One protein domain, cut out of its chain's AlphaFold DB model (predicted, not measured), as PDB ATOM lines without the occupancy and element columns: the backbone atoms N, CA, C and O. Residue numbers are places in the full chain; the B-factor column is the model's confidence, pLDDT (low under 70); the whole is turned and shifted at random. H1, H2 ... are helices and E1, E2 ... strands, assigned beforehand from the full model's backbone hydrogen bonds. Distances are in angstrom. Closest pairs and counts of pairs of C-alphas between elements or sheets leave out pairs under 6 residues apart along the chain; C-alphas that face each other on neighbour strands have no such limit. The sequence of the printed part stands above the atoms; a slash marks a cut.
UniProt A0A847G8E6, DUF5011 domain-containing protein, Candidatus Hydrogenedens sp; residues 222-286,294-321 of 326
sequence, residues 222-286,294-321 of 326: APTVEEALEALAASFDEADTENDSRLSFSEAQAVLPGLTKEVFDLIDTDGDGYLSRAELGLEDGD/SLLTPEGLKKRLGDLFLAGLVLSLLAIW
ATOM      1  N   ALA A 222     -43.693  -2.400  56.336       85.25
ATOM      2  CA  ALA A 222     -43.230  -3.022  55.102       85.25
ATOM      3  C   ALA A 222     -42.441  -1.984  54.281       85.25
ATOM      4  O   ALA A 222     -42.869  -0.824  54.227       85.25
ATOM      5  N   PRO A 223     -41.314  -2.375  53.662       88.75
ATOM      6  CA  PRO A 223     -40.559  -1.472  52.813       88.75
ATOM      7  C   PRO A 223     -41.442  -1.033  51.646       88.75
ATOM      8  O   PRO A 223     -42.237  -1.810  51.111       88.75
ATOM      9  N   THR A 224     -41.307   0.222  51.243       90.31
ATOM     10  CA  THR A 224     -41.877   0.685  49.975       90.31
ATOM     11  C   THR A 224     -41.217  -0.042  48.801       90.31
ATOM     12  O   THR A 224     -40.131  -0.598  48.938       90.31
ATOM     13  N   VAL A 225     -41.844  -0.017  47.618       89.19
ATOM     14  CA  VAL A 225     -41.234  -0.575  46.392       89.19
ATOM     15  C   VAL A 225     -39.862   0.055  46.126       89.19
ATOM     16  O   VAL A 225     -38.943  -0.648  45.731       89.19
ATOM     17  N   GLU A 226     -39.706   1.356  46.384       89.38
ATOM     18  CA  GLU A 226     -38.439   2.077  46.205       89.38
ATOM     19  C   GLU A 226     -37.360   1.572  47.173       89.38
ATOM     20  O   GLU A 226     -36.280   1.184  46.736       89.38
ATOM     21  N   GLU A 227     -37.676   1.472  48.467       90.81
ATOM     22  CA  GLU A 227     -36.748   0.951  49.480       90.81
ATOM     23  C   GLU A 227     -36.401  -0.525  49.244       90.81
ATOM     24  O   GLU A 227     -35.250  -0.927  49.410       90.81
ATOM     25  N   ALA A 228     -37.383  -1.337  48.845       91.56
ATOM     26  CA  ALA A 228     -37.173  -2.743  48.530       91.56
ATOM     27  C   ALA A 228     -36.292  -2.918  47.289       91.56
ATOM     28  O   ALA A 228     -35.388  -3.750  47.305       91.56
ATOM     29  N   LEU A 229     -36.509  -2.116  46.241       91.50
ATOM     30  CA  LEU A 229     -35.710  -2.160  45.019       91.50
ATOM     31  C   LEU A 229     -34.256  -1.762  45.287       91.50
ATOM     32  O   LEU A 229     -33.349  -2.466  44.855       91.50
ATOM     33  N   GLU A 230     -34.024  -0.686  46.043       91.00
ATOM     34  CA  GLU A 230     -32.670  -0.269  46.422       91.00
ATOM     35  C   GLU A 230     -31.958  -1.322  47.282       91.00
ATOM     36  O   GLU A 230     -30.802  -1.653  47.014       91.00
ATOM     37  N   ALA A 231     -32.645  -1.872  48.289       90.75
ATOM     38  CA  ALA A 231     -32.071  -2.875  49.181       90.75
ATOM     39  C   ALA A 231     -31.723  -4.171  48.436       90.75
ATOM     40  O   ALA A 231     -30.592  -4.642  48.526       90.75
ATOM     41  N   LEU A 232     -32.665  -4.712  47.654       92.81
ATOM     42  CA  LEU A 232     -32.471  -5.959  46.910       92.81
ATOM     43  C   LEU A 232     -31.446  -5.808  45.781       92.81
ATOM     44  O   LEU A 232     -30.668  -6.729  45.545       92.81
ATOM     45  N   ALA A 233     -31.382  -4.649  45.116       91.00
ATOM     46  CA  ALA A 233     -30.345  -4.377  44.122       91.00
ATOM     47  C   ALA A 233     -28.944  -4.328  44.756       91.00
ATOM     48  O   ALA A 233     -27.977  -4.797  44.154       91.00
ATOM     49  N   ALA A 234     -28.823  -3.776  45.968       90.56
ATOM     50  CA  ALA A 234     -27.551  -3.686  46.680       90.56
ATOM     51  C   ALA A 234     -27.047  -5.046  47.191       90.56
ATOM     52  O   ALA A 234     -25.835  -5.245  47.271       90.56
ATOM     53  N   SER A 235     -27.955  -5.970  47.515       91.69
ATOM     54  CA  SER A 235     -27.636  -7.289  48.072       91.69
ATOM     55  C   SER A 235     -27.903  -8.447  47.108       91.69
ATOM     56  O   SER A 235     -27.991  -9.584  47.558       91.69
ATOM     57  N   PHE A 236     -28.053  -8.189  45.804       91.94
ATOM     58  CA  PHE A 236     -28.467  -9.208  44.829       91.94
ATOM     59  C   PHE A 236     -27.571 -10.450  44.858       91.94
ATOM     60  O   PHE A 236     -28.055 -11.557  45.051       91.94
ATOM     61  N   ASP A 237     -26.256 -10.252  44.733       90.50
ATOM     62  CA  ASP A 237     -25.292 -11.356  44.673       90.50
ATOM     63  C   ASP A 237     -25.130 -12.079  46.033       90.50
ATOM     64  O   ASP A 237     -24.612 -13.189  46.079       90.50
ATOM     65  N   GLU A 238     -25.533 -11.456  47.152       89.69
ATOM     66  CA  GLU A 238     -25.565 -12.101  48.479       89.69
ATOM     67  C   GLU A 238     -26.860 -12.895  48.692       89.69
ATOM     68  O   GLU A 238     -26.849 -13.930  49.358       89.69
ATOM     69  N   ALA A 239     -27.965 -12.399  48.135       91.88
ATOM     70  CA  ALA A 239     -29.276 -13.014  48.235       91.88
ATOM     71  C   ALA A 239     -29.431 -14.233  47.311       91.88
ATOM     72  O   ALA A 239     -30.107 -15.166  47.722       91.88
ATOM     73  N   ASP A 240     -28.809 -14.232  46.123       92.44
ATOM     74  CA  ASP A 240     -28.827 -15.333  45.139       92.44
ATOM     75  C   ASP A 240     -27.956 -16.508  45.621       92.44
ATOM     76  O   ASP A 240     -26.767 -16.623  45.297       92.44
ATOM     77  N   THR A 241     -28.518 -17.367  46.473       90.62
ATOM     78  CA  THR A 241     -27.737 -18.403  47.175       90.62
ATOM     79  C   THR A 241     -27.422 -19.618  46.307       90.62
ATOM     80  O   THR A 241     -26.434 -20.325  46.538       90.62
ATOM     81  N   GLU A 242     -28.248 -19.857  45.297       92.00
ATOM     82  CA  GLU A 242     -28.114 -20.897  44.279       92.00
ATOM     83  C   GLU A 242     -27.290 -20.443  43.073       92.00
ATOM     84  O   GLU A 242     -26.877 -21.286  42.267       92.00
ATOM     85  N   ASN A 243     -26.989 -19.145  42.990       90.75
ATOM     86  CA  ASN A 243     -26.229 -18.509  41.927       90.75
ATOM     87  C   ASN A 243     -26.871 -18.760  40.545       90.75
ATOM     88  O   ASN A 243     -26.175 -19.067  39.565       90.75
ATOM     89  N   ASP A 244     -28.200 -18.674  40.474       91.75
ATOM     90  CA  ASP A 244     -28.997 -18.875  39.258       91.75
ATOM     91  C   ASP A 244     -29.360 -17.554  38.546       91.75
ATOM     92  O   ASP A 244     -29.978 -17.560  37.475       91.75
ATOM     93  N   SER A 245     -28.852 -16.432  39.073       90.69
ATOM     94  CA  SER A 245     -29.054 -15.064  38.586       90.69
ATOM     95  C   SER A 245     -30.489 -14.555  38.711       90.69
ATOM     96  O   SER A 245     -30.890 -13.658  37.958       90.69
ATOM     97  N   ARG A 246     -31.258 -15.099  39.655       93.81
ATOM     98  CA  ARG A 246     -32.618 -14.676  39.996       93.81
ATOM     99  C   ARG A 246     -32.788 -14.691  41.514       93.81
ATOM    100  O   ARG A 246     -32.069 -15.388  42.206       93.81
ATOM    101  N   LEU A 247     -33.742 -13.917  42.031       95.50
ATOM    102  CA  LEU A 247     -34.121 -13.984  43.446       95.50
ATOM    103  C   LEU A 247     -35.536 -14.522  43.596       95.50
ATOM    104  O   LEU A 247     -36.505 -13.894  43.165       95.50
ATOM    105  N   SER A 248     -35.672 -15.650  44.274       95.62
ATOM    106  CA  SER A 248     -36.944 -16.120  44.805       95.62
ATOM    107  C   SER A 248     -37.444 -15.205  45.934       95.62
ATOM    108  O   SER A 248     -36.678 -14.499  46.593       95.62
ATOM    109  N   PHE A 249     -38.749 -15.255  46.239       94.94
ATOM    110  CA  PHE A 249     -39.300 -14.530  47.396       94.94
ATOM    111  C   PHE A 249     -38.596 -14.900  48.708       94.94
ATOM    112  O   PHE A 249     -38.427 -14.051  49.578       94.94
ATOM    113  N   SER A 250     -38.171 -16.161  48.849       94.50
ATOM    114  CA  SER A 250     -37.479 -16.633  50.051       94.50
ATOM    115  C   SER A 250     -36.097 -16.000  50.198       94.50
ATOM    116  O   SER A 250     -35.731 -15.607  51.302       94.50
ATOM    117  N   GLU A 251     -35.337 -15.890  49.110       94.56
ATOM    118  CA  GLU A 251     -34.019 -15.244  49.098       94.56
ATOM    119  C   GLU A 251     -34.130 -13.739  49.322       94.56
ATOM    120  O   GLU A 251     -33.463 -13.183  50.194       94.56
ATOM    121  N   ALA A 252     -35.053 -13.084  48.613       93.75
ATOM    122  CA  ALA A 252     -35.320 -11.662  48.785       93.75
ATOM    123  C   ALA A 252     -35.760 -11.339  50.226       93.75
ATOM    124  O   ALA A 252     -35.301 -10.364  50.819       93.75
ATOM    125  N   GLN A 253     -36.602 -12.183  50.832       93.81
ATOM    126  CA  GLN A 253     -37.015 -12.029  52.227       93.81
ATOM    127  C   GLN A 253     -35.888 -12.362  53.221       93.81
ATOM    128  O   GLN A 253     -35.882 -11.821  54.324       93.81
ATOM    129  N   ALA A 254     -34.914 -13.200  52.861       91.88
ATOM    130  CA  ALA A 254     -33.778 -13.502  53.735       91.88
ATOM    131  C   ALA A 254     -32.877 -12.274  53.956       91.88
ATOM    132  O   ALA A 254     -32.437 -12.038  55.082       91.88
ATOM    133  N   VAL A 255     -32.647 -11.470  52.912       91.25
ATOM    134  CA  VAL A 255     -31.879 -10.211  53.001       91.25
ATOM    135  C   VAL A 255     -32.739  -9.004  53.387       91.25
ATOM    136  O   VAL A 255     -32.232  -8.037  53.956       91.25
ATOM    137  N   LEU A 256     -34.053  -9.072  53.152       90.69
ATOM    138  CA  LEU A 256     -35.021  -8.045  53.530       90.69
ATOM    139  C   LEU A 256     -36.214  -8.668  54.288       90.69
ATOM    140  O   LEU A 256     -37.296  -8.816  53.720       90.69
ATOM    141  N   PRO A 257     -36.077  -8.982  55.595       87.56
ATOM    142  CA  PRO A 257     -37.088  -9.725  56.368       87.56
ATOM    143  C   PRO A 257     -38.485  -9.095  56.419       87.56
ATOM    144  O   PRO A 257     -39.475  -9.786  56.646       87.56
ATOM    145  N   GLY A 258     -38.582  -7.780  56.195       87.38
ATOM    146  CA  GLY A 258     -39.852  -7.047  56.151       87.38
ATOM    147  C   GLY A 258     -40.548  -7.064  54.788       87.38
ATOM    148  O   GLY A 258     -41.629  -6.488  54.669       87.38
ATOM    149  N   LEU A 259     -39.942  -7.670  53.762       92.12
ATOM    150  CA  LEU A 259     -40.501  -7.732  52.416       92.12
ATOM    151  C   LEU A 259     -41.798  -8.547  52.418       92.12
ATOM    152  O   LEU A 259     -41.833  -9.706  52.843       92.12
ATOM    153  N   THR A 260     -42.874  -7.936  51.931       92.56
ATOM    154  CA  THR A 260     -44.163  -8.606  51.755       92.56
ATOM    155  C   THR A 260     -44.276  -9.167  50.348       92.56
ATOM    156  O   THR A 260     -43.656  -8.664  49.409       92.56
ATOM    157  N   LYS A 261     -45.118 -10.193  50.179       93.19
ATOM    158  CA  LYS A 261     -45.369 -10.773  48.856       93.19
ATOM    159  C   LYS A 261     -45.984  -9.757  47.888       93.19
ATOM    160  O   LYS A 261     -45.645  -9.759  46.721       93.19
ATOM    161  N   GLU A 262     -46.801  -8.835  48.392       92.69
ATOM    162  CA  GLU A 262     -47.370  -7.742  47.593       92.69
ATOM    163  C   GLU A 262     -46.295  -6.797  47.042       92.69
ATOM    164  O   GLU A 262     -46.368  -6.408  45.883       92.69
ATOM    165  N   VAL A 263     -45.292  -6.428  47.849       93.12
ATOM    166  CA  VAL A 263     -44.183  -5.576  47.384       93.12
ATOM    167  C   VAL A 263     -43.286  -6.343  46.416       93.12
ATOM    168  O   VAL A 263     -42.866  -5.775  45.417       93.12
ATOM    169  N   PHE A 264     -43.041  -7.631  46.670       94.62
ATOM    170  CA  PHE A 264     -42.298  -8.497  45.753       94.62
ATOM    171  C   PHE A 264     -42.990  -8.610  44.387       94.62
ATOM    172  O   PHE A 264     -42.362  -8.334  43.374       94.62
ATOM    173  N   ASP A 265     -44.292  -8.908  44.363       92.94
ATOM    174  CA  ASP A 265     -45.091  -9.050  43.135       92.94
ATOM    175  C   ASP A 265     -45.244  -7.722  42.363       92.94
ATOM    176  O   ASP A 265     -45.607  -7.716  41.192       92.94
ATOM    177  N   LEU A 266     -45.003  -6.574  43.011       92.94
ATOM    178  CA  LEU A 266     -44.938  -5.272  42.337       92.94
ATOM    179  C   LEU A 266     -43.585  -5.020  41.655       92.94
ATOM    180  O   LEU A 266     -43.525  -4.198  40.740       92.94
ATOM    181  N   ILE A 267     -42.516  -5.670  42.127       92.50
ATOM    182  CA  ILE A 267     -41.171  -5.598  41.536       92.50
ATOM    183  C   ILE A 267     -41.015  -6.665  40.441       92.50
ATOM    184  O   ILE A 267     -40.381  -6.376  39.430       92.50
ATOM    185  N   ASP A 268     -41.621  -7.843  40.624       93.31
ATOM    186  CA  ASP A 268     -41.756  -8.913  39.622       93.31
ATOM    187  C   ASP A 268     -42.730  -8.466  38.518       93.31
ATOM    188  O   ASP A 268     -43.949  -8.647  38.581       93.31
ATOM    189  N   THR A 269     -42.193  -7.775  37.519       91.00
ATOM    190  CA  THR A 269     -42.986  -7.141  36.463       91.00
ATOM    191  C   THR A 269     -43.390  -8.104  35.357       91.00
ATOM    192  O   THR A 269     -44.370  -7.827  34.655       91.00
ATOM    193  N   ASP A 270     -42.653  -9.202  35.174       90.00
ATOM    194  CA  ASP A 270     -42.995 -10.238  34.195       90.00
ATOM    195  C   ASP A 270     -43.870 -11.365  34.778       90.00
ATOM    196  O   ASP A 270     -44.552 -12.067  34.016       90.00
ATOM    197  N   GLY A 271     -43.972 -11.437  36.108       91.94
ATOM    198  CA  GLY A 271     -44.850 -12.327  36.858       91.94
ATOM    199  C   GLY A 271     -44.371 -13.775  36.875       91.94
ATOM    200  O   GLY A 271     -45.205 -14.682  37.016       91.94
ATOM    201  N   ASP A 272     -43.075 -14.020  36.662       92.75
ATOM    202  CA  ASP A 272     -42.494 -15.365  36.631       92.75
ATOM    203  C   ASP A 272     -42.219 -15.951  38.031       92.75
ATOM    204  O   ASP A 272     -41.963 -17.157  38.162       92.75
ATOM    205  N   GLY A 273     -42.394 -15.141  39.081       93.81
ATOM    206  CA  GLY A 273     -42.216 -15.502  40.483       93.81
ATOM    207  C   GLY A 273     -40.804 -15.263  41.017       93.81
ATOM    208  O   GLY A 273     -40.545 -15.631  42.171       93.81
ATOM    209  N   TYR A 274     -39.915 -14.671  40.217       95.69
ATOM    210  CA  TYR A 274     -38.537 -14.348  40.569       95.69
ATOM    211  C   TYR A 274     -38.200 -12.898  40.211       95.69
ATOM    212  O   TYR A 274     -38.758 -12.328  39.288       95.69
ATOM    213  N   LEU A 275     -37.236 -12.304  40.918       94.38
ATOM    214  CA  LEU A 275     -36.698 -10.991  40.558       94.38
ATOM    215  C   LEU A 275     -35.401 -11.149  39.779       94.38
ATOM    216  O   LEU A 275     -34.414 -11.697  40.277       94.38
ATOM    217  N   SER A 276     -35.386 -10.628  38.562       92.69
ATOM    218  CA  SER A 276     -34.194 -10.543  37.726       92.69
ATOM    219  C   SER A 276     -33.360  -9.291  38.028       92.69
ATOM    220  O   SER A 276     -33.849  -8.280  38.546       92.69
ATOM    221  N   ARG A 277     -32.081  -9.304  37.619       89.44
ATOM    222  CA  ARG A 277     -31.205  -8.113  37.652       89.44
ATOM    223  C   ARG A 277     -31.860  -6.911  36.955       89.44
ATOM    224  O   ARG A 277     -31.840  -5.801  37.482       89.44
ATOM    225  N   ALA A 278     -32.506  -7.145  35.812       87.50
ATOM    226  CA  ALA A 278     -33.158  -6.109  35.018       87.50
ATOM    227  C   ALA A 278     -34.355  -5.447  35.727       87.50
ATOM    228  O   ALA A 278     -34.601  -4.250  35.524       87.50
ATOM    229  N   GLU A 279     -35.096  -6.191  36.548       89.25
ATOM    230  CA  GLU A 279     -36.230  -5.682  37.334       89.25
ATOM    231  C   GLU A 279     -35.770  -4.841  38.515       89.25
ATOM    232  O   GLU A 279     -36.332  -3.779  38.778       89.25
ATOM    233  N   LEU A 280     -34.652  -5.232  39.122       89.75
ATOM    234  CA  LEU A 280     -33.971  -4.467  40.165       89.75
ATOM    235  C   LEU A 280     -33.138  -3.295  39.617       89.75
ATOM    236  O   LEU A 280     -32.479  -2.586  40.371       89.75
ATOM    237  N   GLY A 281     -33.170  -3.057  38.300       83.44
ATOM    238  CA  GLY A 281     -32.459  -1.949  37.658       83.44
ATOM    239  C   GLY A 281     -30.938  -2.127  37.602       83.44
ATOM    240  O   GLY A 281     -30.219  -1.161  37.344       83.44
ATOM    241  N   LEU A 282     -30.450  -3.349  37.820       80.62
ATOM    242  CA  LEU A 282     -29.068  -3.740  37.584       80.62
ATOM    243  C   LEU A 282     -28.906  -4.005  36.079       80.62
ATOM    244  O   LEU A 282     -29.627  -4.815  35.501       80.62
ATOM    245  N   GLU A 283     -27.984  -3.305  35.419       72.44
ATOM    246  CA  GLU A 283     -27.633  -3.645  34.039       72.44
ATOM    247  C   GLU A 283     -26.878  -4.976  34.030       72.44
ATOM    248  O   GLU A 283     -25.996  -5.202  34.866       72.44
ATOM    249  N   ASP A 284     -27.205  -5.841  33.067       56.69
ATOM    250  CA  ASP A 284     -26.368  -6.985  32.733       56.69
ATOM    251  C   ASP A 284     -25.020  -6.429  32.277       56.69
ATOM    252  O   ASP A 284     -24.851  -5.980  31.141       56.69
ATOM    253  N   GLY A 285     -24.057  -6.402  33.197       48.88
ATOM    254  CA  GLY A 285     -22.668  -6.235  32.830       48.88
ATOM    255  C   GLY A 285     -22.355  -7.344  31.841       48.88
ATOM    256  O   GLY A 285     -22.394  -8.524  32.202       48.88
ATOM    257  N   ASP A 286     -22.061  -6.974  30.592       44.53
ATOM    258  CA  ASP A 286     -21.348  -7.887  29.719       44.53
ATOM    259  C   ASP A 286     -20.144  -8.426  30.505       44.53
ATOM    260  O   ASP A 286     -19.551  -7.724  31.331       44.53
ATOM    261  N   SER A 294     -23.125   3.460  38.166       43.56
ATOM    262  CA  SER A 294     -24.260   4.113  38.816       43.56
ATOM    263  C   SER A 294     -25.421   4.494  37.877       43.56
ATOM    264  O   SER A 294     -25.465   5.612  37.360       43.56
ATOM    265  N   LEU A 295     -26.420   3.615  37.779       43.69
ATOM    266  CA  LEU A 295     -27.822   3.988  37.537       43.69
ATOM    267  C   LEU A 295     -28.595   4.251  38.839       43.69
ATOM    268  O   LEU A 295     -29.767   4.610  38.795       43.69
ATOM    269  N   LEU A 296     -27.897   4.225  39.979       45.50
ATOM    270  CA  LEU A 296     -28.329   4.734  41.288       45.50
ATOM    271  C   LEU A 296     -28.558   6.263  41.302       45.50
ATOM    272  O   LEU A 296     -28.551   6.888  42.362       45.50
ATOM    273  N   THR A 297     -28.712   6.918  40.144       47.16
ATOM    274  CA  THR A 297     -29.106   8.326  40.137       47.16
ATOM    275  C   THR A 297     -30.607   8.411  40.427       47.16
ATOM    276  O   THR A 297     -31.397   7.691  39.810       47.16
ATOM    277  N   PRO A 298     -31.047   9.334  41.299       45.12
ATOM    278  CA  PRO A 298     -32.466   9.530  41.599       45.12
ATOM    279  C   PRO A 298     -33.346   9.772  40.357       45.12
ATOM    280  O   PRO A 298     -34.556   9.577  40.402       45.12
ATOM    281  N   GLU A 299     -32.763  10.212  39.234       43.09
ATOM    282  CA  GLU A 299     -33.469  10.411  37.961       43.09
ATOM    283  C   GLU A 299     -33.745   9.103  37.197       43.09
ATOM    284  O   GLU A 299     -34.794   8.995  36.559       43.09
ATOM    285  N   GLY A 300     -32.853   8.109  37.278       48.19
ATOM    286  CA  GLY A 300     -33.052   6.785  36.676       48.19
ATOM    287  C   GLY A 300     -34.173   6.008  37.369       48.19
ATOM    288  O   GLY A 300     -35.066   5.486  36.695       48.19
ATOM    289  N   LEU A 301     -34.189   6.044  38.709       50.50
ATOM    290  CA  LEU A 301     -35.264   5.477  39.530       50.50
ATOM    291  C   LEU A 301     -36.606   6.186  39.285       50.50
ATOM    292  O   LEU A 301     -37.608   5.528  39.008       50.50
ATOM    293  N   LYS A 302     -36.634   7.529  39.283       48.91
ATOM    294  CA  LYS A 302     -37.860   8.310  39.017       48.91
ATOM    295  C   LYS A 302     -38.476   8.033  37.650       48.91
ATOM    296  O   LYS A 302     -39.699   8.069  37.523       48.91
ATOM    297  N   LYS A 303     -37.659   7.773  36.626       51.41
ATOM    298  CA  LYS A 303     -38.152   7.493  35.272       51.41
ATOM    299  C   LYS A 303     -38.876   6.145  35.203       51.41
ATOM    300  O   LYS A 303     -39.967   6.095  34.650       51.41
ATOM    301  N   ARG A 304     -38.328   5.091  35.823       52.88
ATOM    302  CA  ARG A 304     -39.006   3.784  35.909       52.88
ATOM    303  C   ARG A 304     -40.214   3.805  36.849       52.88
ATOM    304  O   ARG A 304     -41.248   3.243  36.509       52.88
ATOM    305  N   LEU A 305     -40.135   4.519  37.974       53.72
ATOM    306  CA  LEU A 305     -41.277   4.705  38.881       53.72
ATOM    307  C   LEU A 305     -42.435   5.459  38.211       53.72
ATOM    308  O   LEU A 305     -43.592   5.128  38.454       53.72
ATOM    309  N   GLY A 306     -42.146   6.428  37.334       53.19
ATOM    310  CA  GLY A 306     -43.158   7.105  36.515       53.19
ATOM    311  C   GLY A 306     -43.914   6.160  35.576       53.19
ATOM    312  O   GLY A 306     -45.126   6.311  35.406       53.19
ATOM    313  N   ASP A 307     -43.229   5.152  35.033       53.19
ATOM    314  CA  ASP A 307     -43.835   4.123  34.182       53.19
ATOM    315  C   ASP A 307     -44.636   3.092  35.013       53.19
ATOM    316  O   ASP A 307     -45.749   2.724  34.626       53.19
ATOM    317  N   LEU A 308     -44.156   2.709  36.209       49.06
ATOM    318  CA  LEU A 308     -44.896   1.848  37.151       49.06
ATOM    319  C   LEU A 308     -46.167   2.519  37.712       49.06
ATOM    320  O   LEU A 308     -47.206   1.865  37.838       49.06
ATOM    321  N   PHE A 309     -46.131   3.822  38.015       47.19
ATOM    322  CA  PHE A 309     -47.302   4.557  38.521       47.19
ATOM    323  C   PHE A 309     -48.434   4.609  37.483       47.19
ATOM    324  O   PHE A 309     -49.614   4.552  37.839       47.19
ATOM    325  N   LEU A 310     -48.087   4.671  36.192       45.62
ATOM    326  CA  LEU A 310     -49.053   4.598  35.096       45.62
ATOM    327  C   LEU A 310     -49.671   3.197  34.968       45.62
ATOM    328  O   LEU A 310     -50.873   3.089  34.723       45.62
ATOM    329  N   ALA A 311     -48.894   2.131  35.183       44.41
ATOM    330  CA  ALA A 311     -49.385   0.752  35.129       44.41
ATOM    331  C   ALA A 311     -50.320   0.403  36.311       44.41
ATOM    332  O   ALA A 311     -51.391  -0.177  36.106       44.41
ATOM    333  N   GLY A 312     -49.991   0.837  37.534       41.16
ATOM    334  CA  GLY A 312     -50.814   0.601  38.732       41.16
ATOM    335  C   GLY A 312     -52.172   1.323  38.721       41.16
ATOM    336  O   GLY A 312     -53.185   0.788  39.193       41.16
ATOM    337  N   LEU A 313     -52.240   2.518  38.117       38.50
ATOM    338  CA  LEU A 313     -53.498   3.261  37.955       38.50
ATOM    339  C   LEU A 313     -54.457   2.563  36.973       38.50
ATOM    340  O   LEU A 313     -55.675   2.603  37.160       38.50
ATOM    341  N   VAL A 314     -53.917   1.879  35.958       42.34
ATOM    342  CA  VAL A 314     -54.697   1.134  34.955       42.34
ATOM    343  C   VAL A 314     -55.318  -0.133  35.558       42.34
ATOM    344  O   VAL A 314     -56.499  -0.396  35.317       42.34
ATOM    345  N   LEU A 315     -54.598  -0.871  36.413       41.69
ATOM    346  CA  LEU A 315     -55.156  -2.037  37.118       41.69
ATOM    347  C   LEU A 315     -56.228  -1.654  38.154       41.69
ATOM    348  O   LEU A 315     -57.261  -2.323  38.253       41.69
ATOM    349  N   SER A 316     -56.047  -0.536  38.862       38.94
ATOM    350  CA  SER A 316     -57.029  -0.039  39.840       38.94
ATOM    351  C   SER A 316     -58.345   0.404  39.179       38.94
ATOM    352  O   SER A 316     -59.433   0.163  39.709       38.94
ATOM    353  N   LEU A 317     -58.276   0.991  37.979       37.78
ATOM    354  CA  LEU A 317     -59.457   1.361  37.188       37.78
ATOM    355  C   LEU A 317     -60.185   0.142  36.589       37.78
ATOM    356  O   LEU A 317     -61.416   0.157  36.497       37.78
ATOM    357  N   LEU A 318     -59.472  -0.939  36.253       41.47
ATOM    358  CA  LEU A 318     -60.069  -2.192  35.764       41.47
ATOM    359  C   LEU A 318     -60.794  -2.979  36.873       41.47
ATOM    360  O   LEU A 318     -61.883  -3.508  36.633       41.47
ATOM    361  N   ALA A 319     -60.276  -2.980  38.106       40.69
ATOM    362  CA  ALA A 319     -60.933  -3.616  39.255       40.69
ATOM    363  C   ALA A 319     -62.259  -2.929  39.655       40.69
ATOM    364  O   ALA A 319     -63.218  -3.596  40.058       40.69
ATOM    365  N   ILE A 320     -62.362  -1.605  39.482       40.56
ATOM    366  CA  ILE A 320     -63.594  -0.836  39.742       40.56
ATOM    367  C   ILE A 320     -64.651  -1.076  38.647       40.56
ATOM    368  O   ILE A 320     -65.853  -1.052  38.927       40.56
ATOM    369  N   TRP A 321     -64.239  -1.363  37.407       35.91
ATOM    370  CA  TRP A 321     -65.165  -1.613  36.295       35.91
ATOM    371  C   TRP A 321     -65.702  -3.057  36.262       35.91
ATOM    372  O   TRP A 321     -66.851  -3.274  35.870       35.91
TER     373      TRP A 321
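What this domain is: This is residues 222 to 286 and 294 to 321 of the 326 residues of the protein "DUF5011 domain-containing protein" of Candidatus Hydrogenedens sp (UniProt A0A847G8E6). A small head of four short helices, H1 to H4, with a two-stranded ribbon, E1 and E2, at one side of it, has a long helix, H5, passing by it. In the head H1, H3 and H4 run crosswise to one another, while H5 passes near H1 without touching any helix, and its last part, residues 313 to 321, sticks out. The printed part has 93 residues with five named helices and two named strands, in the order H1, H2, E1, H3, H4, E2, H5; the sheet, of order E1 - E2, is antiparallel and the class is mostly helix. The whole is compact, with a radius of gyration of the C-alphas of 13.6 A, and its outline is elongated, spanning 43 by 28 by 23 A.

How they stand to each other: The sheet pairs E1, residues 246 to 248, with E2, residues 274 to 276, as antiparallel neighbours at 153 degrees between their directions. N 247 and O 275 are 2.9 A apart and N 275 and O 247 are 2.8 A apart, both within hydrogen-bond range. The C-alphas of Leu 247 and Leu 275, which face each other, are 4.9 A apart. H3, residues 249 to 255, follows E1 directly over a tight link, and its closest C-alpha to E2 is that of Phe 249, 6.9 A from that of Tyr 274. H4, residues 261 to 267, comes closest to E2 at the C-alphas of Ile 267 and Leu 275, 7.1 A apart. H3 and H4 are close but not clearly touching, with the closest C-alphas, those of Phe 249 and Phe 264, 6.9 A apart, and their lines are about perpendicular at 89 degrees. H2, residues 236 to 239, touches H3, the closest C-alphas being those of Ala 239 and Glu 251 at 5.3 A. H1, residues 225 to 234, touches H4, the closest C-alphas being those of Val 225 and Val 263 at 5.9 A, and they are about perpendicular at 76 degrees. H1 and H3 are close but not clearly touching, with the C-alphas of Leu 232 and Ala 252 closest at 6.6 A, and only just about perpendicular at 70.1 degrees. H1 is apart from E1 and from E2. H5, residues 298 to 321, and H1 are near each other, with 6 pairs of C-alphas within 10 A; H5 is apart from H2, H3 and H4. Every O i to N i+4 pair is within hydrogen-bond range in H1, H3 and H4, and 19 of 20 are in H5; H2 is too short for such a pair.

Where its parts are: H1 begins at C-alpha 225, (-41.234, -0.575, 46.392), and is 14.0 A long from first to last C-alpha. H2 has four residues, E1 and E2 three each. H3 measures 10.3 A and H4 9.9 A. E2 begins at C-alpha 274, (-38.537, -14.348, 40.569). H5, the longest helix, runs 35.0 A from C-alpha 298 to C-alpha 321, (-65.165, -1.613, 36.295).

The domain as a whole: The C-alphas farthest apart are those of Asp 286 and Trp 321, at 44.7 A. Without residues 313 to 321, which stand free, the body has 84 residues and spans 32 by 31 by 20 A. Residues 287 to 293 are not printed, and C-alphas 286 and 294 are 15.3 A apart across this cut, which lies in the link from E2 to H5. Of the links that are printed whole, none is long. The mean pLDDT of the printed part is 75.9; residues 284 to 286 and 294 to 321 are under 70, and H5 has a mean of 45.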